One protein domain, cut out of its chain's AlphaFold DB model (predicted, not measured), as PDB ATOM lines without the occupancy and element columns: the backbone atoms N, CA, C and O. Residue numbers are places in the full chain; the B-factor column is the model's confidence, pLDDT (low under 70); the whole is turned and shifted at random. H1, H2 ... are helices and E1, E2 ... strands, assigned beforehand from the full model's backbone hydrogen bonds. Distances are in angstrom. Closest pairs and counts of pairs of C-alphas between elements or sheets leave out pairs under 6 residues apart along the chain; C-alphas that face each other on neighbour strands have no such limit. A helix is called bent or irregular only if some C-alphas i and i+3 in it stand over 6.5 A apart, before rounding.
ATOM      1  N   PHE A   3     212.871 182.537 136.158       92.56
ATOM      2  CA  PHE A   3     212.828 182.488 134.702       92.56
ATOM      3  C   PHE A   3     213.898 183.402 134.126       92.56
ATOM      4  O   PHE A   3     214.047 184.538 134.575       92.56
ATOM      5  N   ILE A   4     214.620 182.905 133.123       93.69
ATOM      6  CA  ILE A   4     215.612 183.663 132.362       93.69
ATOM      7  C   ILE A   4     215.281 183.477 130.885       93.69
ATOM      8  O   ILE A   4     215.140 182.347 130.419       93.69
ATOM      9  N   ILE A   5     215.139 184.583 130.163       96.44
ATOM     10  CA  ILE A   5     214.835 184.607 128.733       96.44
ATOM     11  C   ILE A   5     215.892 185.463 128.046       96.44
ATOM     12  O   ILE A   5     216.201 186.566 128.495       96.44
ATOM     13  N   PHE A   6     216.440 184.960 126.946       97.75
ATOM     14  CA  PHE A   6     217.363 185.709 126.106       97.75
ATOM     15  C   PHE A   6     216.599 186.293 124.923       97.75
ATOM     16  O   PHE A   6     215.855 185.594 124.239       97.75
ATOM     17  N   SER A   7     216.777 187.588 124.686       97.00
ATOM     18  CA  SER A   7     216.310 188.217 123.450       97.00
ATOM     19  C   SER A   7     217.043 187.638 122.228       97.00
ATOM     20  O   SER A   7     218.122 187.062 122.380       97.00
ATOM     21  N   PRO A   8     216.531 187.852 121.003       97.38
ATOM     22  CA  PRO A   8     217.216 187.424 119.781       97.38
ATOM     23  C   PRO A   8     218.640 187.982 119.628       97.38
ATOM     24  O   PRO A   8     219.473 187.362 118.978       97.38
ATOM     25  N   THR A   9     218.942 189.132 120.245       97.50
ATOM     26  CA  THR A   9     220.286 189.737 120.259       97.50
ATOM     27  C   THR A   9     221.167 189.231 121.407       97.50
ATOM     28  O   THR A   9     222.272 189.728 121.603       97.50
ATOM     29  N   GLY A  10     220.691 188.258 122.189       96.00
ATOM     30  CA  GLY A  10     221.431 187.640 123.290       96.00
ATOM     31  C   GLY A  10     221.365 188.397 124.619       96.00
ATOM     32  O   GLY A  10     221.973 187.960 125.594       96.00
ATOM     33  N   LYS A  11     220.620 189.506 124.717       97.31
ATOM     34  CA  LYS A  11     220.450 190.220 125.994       97.31
ATOM     35  C   LYS A  11     219.538 189.425 126.944       97.31
ATOM     36  O   LYS A  11     218.426 189.094 126.517       97.31
ATOM     37  N   PRO A  12     219.962 189.143 128.193       96.25
ATOM     38  CA  PRO A  12     219.156 188.403 129.157       96.25
ATOM     39  C   PRO A  12     218.116 189.290 129.846       96.25
ATOM     40  O   PRO A  12     218.362 190.461 130.145       96.25
ATOM     41  N   TYR A  13     216.976 188.684 130.154       93.81
ATOM     42  CA  TYR A  13     215.898 189.217 130.977       93.81
ATOM     43  C   TYR A  13     215.508 188.152 131.995       93.81
ATOM     44  O   TYR A  13     215.431 186.971 131.656       93.81
ATOM     45  N   SER A  14     215.262 188.551 133.240       91.12
ATOM     46  CA  SER A  14     214.948 187.611 134.313       91.12
ATOM     47  C   SER A  14     213.743 188.044 135.130       91.12
ATOM     48  O   SER A  14     213.564 189.230 135.400       91.12
ATOM     49  N   PHE A  15     212.973 187.061 135.588       89.38
ATOM     50  CA  PHE A  15     211.907 187.235 136.568       89.38
ATOM     51  C   PHE A  15     212.091 186.242 137.718       89.38
ATOM     52  O   PHE A  15     212.332 185.052 137.492       89.38
ATOM     53  N   CYS A  16     211.945 186.731 138.950       86.19
ATOM     54  CA  CYS A  16     212.145 185.950 140.165       86.19
ATOM     55  C   CYS A  16     211.003 186.196 141.150       86.19
ATOM     56  O   CYS A  16     210.650 187.341 141.417       86.19
ATOM     57  N   HIS A  17     210.483 185.123 141.743       84.38
ATOM     58  CA  HIS A  17     209.530 185.185 142.855       84.38
ATOM     59  C   HIS A  17     209.921 184.165 143.938       84.38
ATOM     60  O   HIS A  17     210.232 183.022 143.574       84.38
ATOM     61  N   PRO A  18     209.885 184.499 145.243       80.25
ATOM     62  CA  PRO A  18     209.457 185.776 145.835       80.25
ATOM     63  C   PRO A  18     210.467 186.926 145.704       80.25
ATOM     64  O   PRO A  18     210.072 188.053 145.435       80.25
ATOM     65  N   SER A  19     211.769 186.645 145.762       80.94
ATOM     66  CA  SER A  19     212.822 187.630 145.478       80.94
ATOM     67  C   SER A  19     214.067 186.961 144.894       80.94
ATOM     68  O   SER A  19     214.224 185.742 144.994       80.94
ATOM     69  N   VAL A  20     214.966 187.750 144.299       81.62
ATOM     70  CA  VAL A  20     216.268 187.264 143.807       81.62
ATOM     71  C   VAL A  20     217.088 186.667 144.959       81.62
ATOM     72  O   VAL A  20     217.565 185.541 144.838       81.62
ATOM     73  N   GLU A  21     217.152 187.353 146.104       81.00
ATOM     74  CA  GLU A  21     217.816 186.878 147.327       81.00
ATOM     75  C   GLU A  21     217.305 185.505 147.785       81.00
ATOM     76  O   GLU A  21     218.096 184.628 148.136       81.00
ATOM     77  N   SER A  22     215.979 185.305 147.779       78.69
ATOM     78  CA  SER A  22     215.352 184.032 148.170       78.69
ATOM     79  C   SER A  22     215.831 182.885 147.289       78.69
ATOM     80  O   SER A  22     216.126 181.791 147.772       78.69
ATOM     81  N   ILE A  23     215.891 183.139 145.980       82.25
ATOM     82  CA  ILE A  23     216.301 182.146 144.992       82.25
ATOM     83  C   ILE A  23     217.796 181.852 145.124       82.25
ATOM     84  O   ILE A  23     218.166 180.679 145.127       82.25
ATOM     85  N   LEU A  24     218.642 182.875 145.293       84.94
ATOM     86  CA  LEU A  24     220.082 182.683 145.484       84.94
ATOM     87  C   LEU A  24     220.391 181.862 146.734       84.94
ATOM     88  O   LEU A  24     221.188 180.931 146.659       84.94
ATOM     89  N   LYS A  25     219.741 182.158 147.866       82.38
ATOM     90  CA  LYS A  25     219.939 181.403 149.114       82.38
ATOM     91  C   LYS A  25     219.615 179.922 148.944       82.38
ATOM     92  O   LYS A  25     220.387 179.081 149.389       82.38
ATOM     93  N   ARG A  26     218.511 179.606 148.258       80.38
ATOM     94  CA  ARG A  26     218.136 178.219 147.952       80.38
ATOM     95  C   ARG A  26     219.116 177.554 146.986       80.38
ATOM     96  O   ARG A  26     219.376 176.367 147.119       80.38
ATOM     97  N   PHE A  27     219.634 178.294 146.007       83.00
ATOM     98  CA  PHE A  27     220.609 177.757 145.059       83.00
ATOM     99  C   PHE A  27     221.943 177.423 145.741       83.00
ATOM    100  O   PHE A  27     222.532 176.387 145.457       83.00
ATOM    101  N   TRP A  28     222.395 178.282 146.657       85.25
ATOM    102  CA  TRP A  28     223.635 178.076 147.409       85.25
ATOM    103  C   TRP A  28     223.514 176.978 148.472       85.25
ATOM    104  O   TRP A  28     224.459 176.223 148.669       85.25
ATOM    105  N   ASN A  29     222.353 176.883 149.130       85.19
ATOM    106  CA  ASN A  29     222.082 175.933 150.209       85.19
ATOM    107  C   ASN A  29     220.791 175.142 149.910       85.19
ATOM    108  O   ASN A  29     219.731 175.473 150.451       85.19
ATOM    109  N   PRO A  30     220.851 174.107 149.053       78.12
ATOM    110  CA  PRO A  30     219.664 173.386 148.583       78.12
ATOM    111  C   PRO A  30     218.888 172.660 149.691       78.12
ATOM    112  O   PRO A  30     217.673 172.509 149.571       78.12
ATOM    113  N   ASP A  31     219.562 172.273 150.776       82.06
ATOM    114  CA  ASP A  31     218.963 171.538 151.898       82.06
ATOM    115  C   ASP A  31     218.353 172.451 152.973       82.06
ATOM    116  O   ASP A  31     217.690 171.980 153.900       82.06
ATOM    117  N   GLN A  32     218.576 173.768 152.887       76.44
ATOM    118  CA  GLN A  32     218.109 174.699 153.906       76.44
ATOM    119  C   GLN A  32     216.624 175.040 153.684       76.44
ATOM    120  O   GLN A  32     216.264 175.554 152.620       76.44
ATOM    121  N   PRO A  33     215.745 174.813 154.678       67.31
ATOM    122  CA  PRO A  33     214.340 175.177 154.560       67.31
ATOM    123  C   PRO A  33     214.197 176.697 154.418       67.31
ATOM    124  O   PRO A  33     214.819 177.477 155.146       67.31
ATOM    125  N   LEU A  34     213.369 177.118 153.460       65.81
ATOM    126  CA  LEU A  34     213.096 178.527 153.204       65.81
ATOM    127  C   LEU A  34     212.315 179.100 154.392       65.81
ATOM    128  O   LEU A  34     211.131 178.827 154.552       65.81
ATOM    129  N   ASN A  35     212.975 179.888 155.241       65.75
ATOM    130  CA  ASN A  35     212.294 180.597 156.320       65.75
ATOM    131  C   ASN A  35     211.471 181.760 155.736       65.75
ATOM    132  O   ASN A  35     212.006 182.834 155.445       65.75
ATOM    133  N   GLU A  36     210.170 181.536 155.553       62.16
ATOM    134  CA  GLU A  36     209.221 182.513 155.001       62.16
ATOM    135  C   GLU A  36     209.068 183.758 155.893       62.16
ATOM    136  O   GLU A  36     208.919 184.873 155.388       62.16
ATOM    137  N   THR A  37     209.209 183.607 157.215       61.69
ATOM    138  CA  THR A  37     209.046 184.695 158.194       61.69
ATOM    139  C   THR A  37     210.092 185.795 158.011       61.69
ATOM    140  O   THR A  37     209.784 186.984 158.099       61.69
ATOM    141  N   THR A  38     211.337 185.422 157.704       60.72
ATOM    142  CA  THR A  38     212.399 186.396 157.415       60.72
ATOM    143  C   THR A  38     212.148 187.113 156.085       60.72
ATOM    144  O   THR A  38     212.438 188.302 155.968       60.72
ATOM    145  N   HIS A  39     211.573 186.429 155.093       61.59
ATOM    146  CA  HIS A  39     211.278 187.028 153.793       61.59
ATOM    147  C   HIS A  39     210.161 188.071 153.851       61.59
ATOM    148  O   HIS A  39     210.314 189.127 153.242       61.59
ATOM    149  N   ALA A  40     209.107 187.844 154.639       65.00
ATOM    150  CA  ALA A  40     208.040 188.830 154.818       65.00
ATOM    151  C   ALA A  40     208.557 190.170 155.386       65.00
ATOM    152  O   ALA A  40     208.191 191.240 154.902       65.00
ATOM    153  N   LEU A  41     209.466 190.111 156.368       63.16
ATOM    154  CA  LEU A  41     210.121 191.290 156.949       63.16
ATOM    155  C   LEU A  41     211.054 191.994 155.952       63.16
ATOM    156  O   LEU A  41     211.045 193.222 155.866       63.16
ATOM    157  N   ILE A  42     211.822 191.225 155.172       66.44
ATOM    158  CA  ILE A  42     212.723 191.772 154.146       66.44
ATOM    159  C   ILE A  42     211.937 192.419 152.997       66.44
ATOM    160  O   ILE A  42     212.397 193.416 152.456       66.44
ATOM    161  N   GLU A  43     210.755 191.913 152.635       70.31
ATOM    162  CA  GLU A  43     209.916 192.486 151.570       70.31
ATOM    163  C   GLU A  43     209.134 193.736 151.992       70.31
ATOM    164  O   GLU A  43     208.831 194.583 151.147       70.31
ATOM    165  N   ALA A  44     208.801 193.864 153.279       74.94
ATOM    166  CA  ALA A  44     208.037 195.001 153.784       74.94
ATOM    167  C   ALA A  44     208.781 196.328 153.565       74.94
ATOM    168  O   ALA A  44     208.170 197.321 153.170       74.94
ATOM    169  N   TYR A  45     210.105 196.338 153.758       78.81
ATOM    170  CA  TYR A  45     210.913 197.548 153.610       78.81
ATOM    171  C   TYR A  45     210.971 198.064 152.155       78.81
ATOM    172  O   TYR A  45     210.592 199.216 151.934       78.81
ATOM    173  N   PRO A  46     211.341 197.263 151.135       80.44
ATOM    174  CA  PRO A  46     211.288 197.679 149.735       80.44
ATOM    175  C   PRO A  46     209.889 198.109 149.292       80.44
ATOM    176  O   PRO A  46     209.762 199.134 148.628       80.44
ATOM    177  N   LYS A  47     208.834 197.381 149.689       83.00
ATOM    178  CA  LYS A  47     207.444 197.743 149.362       83.00
ATOM    179  C   LYS A  47     207.061 199.101 149.951       83.00
ATOM    180  O   LYS A  47     206.520 199.940 149.235       83.00
ATOM    181  N   ALA A  48     207.397 199.355 151.216       86.69
ATOM    182  CA  ALA A  48     207.162 200.652 151.844       86.69
ATOM    183  C   ALA A  48     207.941 201.779 151.145       86.69
ATOM    184  O   ALA A  48     207.385 202.843 150.890       86.69
ATOM    185  N   ARG A  49     209.208 201.544 150.777       87.94
ATOM    186  CA  ARG A  49     210.023 202.524 150.039       87.94
ATOM    187  C   ARG A  49     209.465 202.829 148.650       87.94
ATOM    188  O   ARG A  49     209.447 203.994 148.273       87.94
ATOM    189  N   ILE A  50     208.999 201.821 147.914       89.19
ATOM    190  CA  ILE A  50     208.360 202.011 146.605       89.19
ATOM    191  C   ILE A  50     207.077 202.828 146.758       89.19
ATOM    192  O   ILE A  50     206.891 203.785 146.018       89.19
ATOM    193  N   ASN A  51     206.237 202.514 147.746       90.12
ATOM    194  CA  ASN A  51     205.007 203.271 147.986       90.12
ATOM    195  C   ASN A  51     205.283 204.745 148.308       90.12
ATOM    196  O   ASN A  51     204.590 205.608 147.781       90.12
ATOM    197  N   LEU A  52     206.316 205.040 149.107       92.31
ATOM    198  CA  LEU A  52     206.730 206.420 149.386       92.31
ATOM    199  C   LEU A  52     207.179 207.154 148.119       92.31
ATOM    200  O   LEU A  52     206.788 208.292 147.905       92.31
ATOM    201  N   LEU A  53     207.969 206.499 147.265       90.75
ATOM    202  CA  LEU A  53     208.409 207.086 145.995       90.75
ATOM    203  C   LEU A  53     207.236 207.335 145.039       90.75
ATOM    204  O   LEU A  53     207.223 208.338 144.338       90.75
ATOM    205  N   VAL A  54     206.252 206.433 145.013       92.38
ATOM    206  CA  VAL A  54     205.026 206.603 144.220       92.38
ATOM    207  C   VAL A  54     204.208 207.789 144.734       92.38
ATOM    208  O   VAL A  54     203.690 208.555 143.928       92.38
ATOM    209  N   GLN A  55     204.104 207.960 146.054       91.44
ATOM    210  CA  GLN A  55     203.422 209.113 146.648       91.44
ATOM    211  C   GLN A  55     204.119 210.431 146.297       91.44
ATOM    212  O   GLN A  55     203.453 211.330 145.799       91.44
ATOM    213  N   ASP A  56     205.439 210.511 146.480       92.06
ATOM    214  CA  ASP A  56     206.249 211.693 146.144       92.06
ATOM    215  C   ASP A  56     206.136 212.060 144.654       92.06
ATOM    216  O   ASP A  56     205.916 213.213 144.296       92.06
ATOM    217  N   PHE A  57     206.194 211.060 143.769       89.12
ATOM    218  CA  PHE A  57     206.032 211.275 142.332       89.12
ATOM    219  C   PHE A  57     204.664 211.867 141.973       89.12
ATOM    220  O   PHE A  57     204.600 212.780 141.147       89.12
ATOM    221  N   ASN A  58     203.593 211.344 142.578       89.44
ATOM    222  CA  ASN A  58     202.236 211.829 142.344       89.44
ATOM    223  C   ASN A  58     202.050 213.250 142.895       89.44
ATOM    224  O   ASN A  58     201.468 214.077 142.211       89.44
ATOM    225  N   GLU A  59     202.605 213.559 144.071       86.50
ATOM    226  CA  GLU A  59     202.521 214.897 144.679       86.50
ATOM    227  C   GLU A  59     203.240 215.978 143.855       86.50
ATOM    228  O   GLU A  59     202.819 217.126 143.848       86.50
ATOM    229  N   VAL A  60     204.312 215.625 143.136       82.75
ATOM    230  CA  VAL A  60     205.043 216.559 142.257       82.75
ATOM    231  C   VAL A  60     204.367 216.744 140.886       82.75
ATOM    232  O   VAL A  60     204.664 217.716 140.190       82.75
ATOM    233  N   HIS A  61     203.507 215.810 140.467       64.62
ATOM    234  CA  HIS A  61     202.829 215.839 139.161       64.62
ATOM    235  C   HIS A  61     201.350 216.266 139.216       64.62
ATOM    236  O   HIS A  61     200.753 216.415 138.146       64.62
ATOM    237  N   ASP A  62     200.794 216.485 140.410       55.22
ATOM    238  CA  ASP A  62     199.510 217.166 140.654       55.22
ATOM    239  C   ASP A  62     199.712 218.679 140.895       55.22
ATOM    240  O   ASP A  62     198.818 219.465 140.495       55.22
TER     241      ASP A  62
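This is residues 3 to 62 of the 62 residues of an uncharacterized protein of Gossypium schwendimanii (UniProt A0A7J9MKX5). A small two-stranded hairpin, E1 and E2, leads into a short helix, H1, after which the chain folds back through a loop into one long helix, H2, most of which sticks out as a free arm. The contacts between these parts are few, and the arm, residues 44 to 62, makes much of the length. The printed part has 60 residues, with two named strands and two named helices in the order E1, E2, H1, H2; the sheet has the order E1 - E2 and is antiparallel. The class is mixed, helices and strands. The whole is extended and flat, with a radius of gyration of the C-alphas of 16.5 A and spans of 49 by 40 by 11 A.

E1, residues 3 to 6, and E2, residues 12 to 16, form a hairpin of antiparallel neighbour strands, with 169 degrees between their directions. The C-alphas of Ile 4 and Ser 14 face each other at 4.5 A. N 5 and O 13 are within hydrogen-bond range at 2.8 A, and so are N 3 and O 15 at 2.9 A. A tight link of 3 residues joins E2 to H1, residues 20 to 28; their closest C-alphas, those of Cys 16 and Ile 23, are 7.4 A apart. H1 and H2, residues 36 to 61, are close but not clearly touching: their closest C-alphas, those of Ser 22 and His 39, are 7.6 A apart. They run opposite ways at a shallow tilt of 25 degrees. E1 is apart from H1 and from H2, and E2 is apart from H2. In H1 every O i to N i+4 pair is within hydrogen-bond range; in H2, 19 of 22 are.

E1 begins at C-alpha 3, (212.828, 182.488, 134.702), and is 10.2 A long from first to last C-alpha. E2 is 13.3 A long and H1 12.3 A. H2 begins at C-alpha 36, (209.221, 182.513, 155.001), and ends at C-alpha 61, (202.829, 215.839, 139.161), 37.4 A away. H2 is neither bent nor irregular, but only just: C-alphas 42 and 45 are 6.1 A apart.

The two C-alphas farthest apart, those of Asp 31 and Asp 62, are 50.9 A apart. Residues 27 to 32 stand free, as do residues 44 to 62, of which 44 to 61 belong to H2. The printed part has no cut and ends at residue 62, the chain's last residue. The links E1 to E2 and E2 to H1 are tight, H1 to H2 is short, and no link is long. The mean pLDDT of the printed part is 82.3; it is under 70 at residues 33 to 42 and 61 to 62.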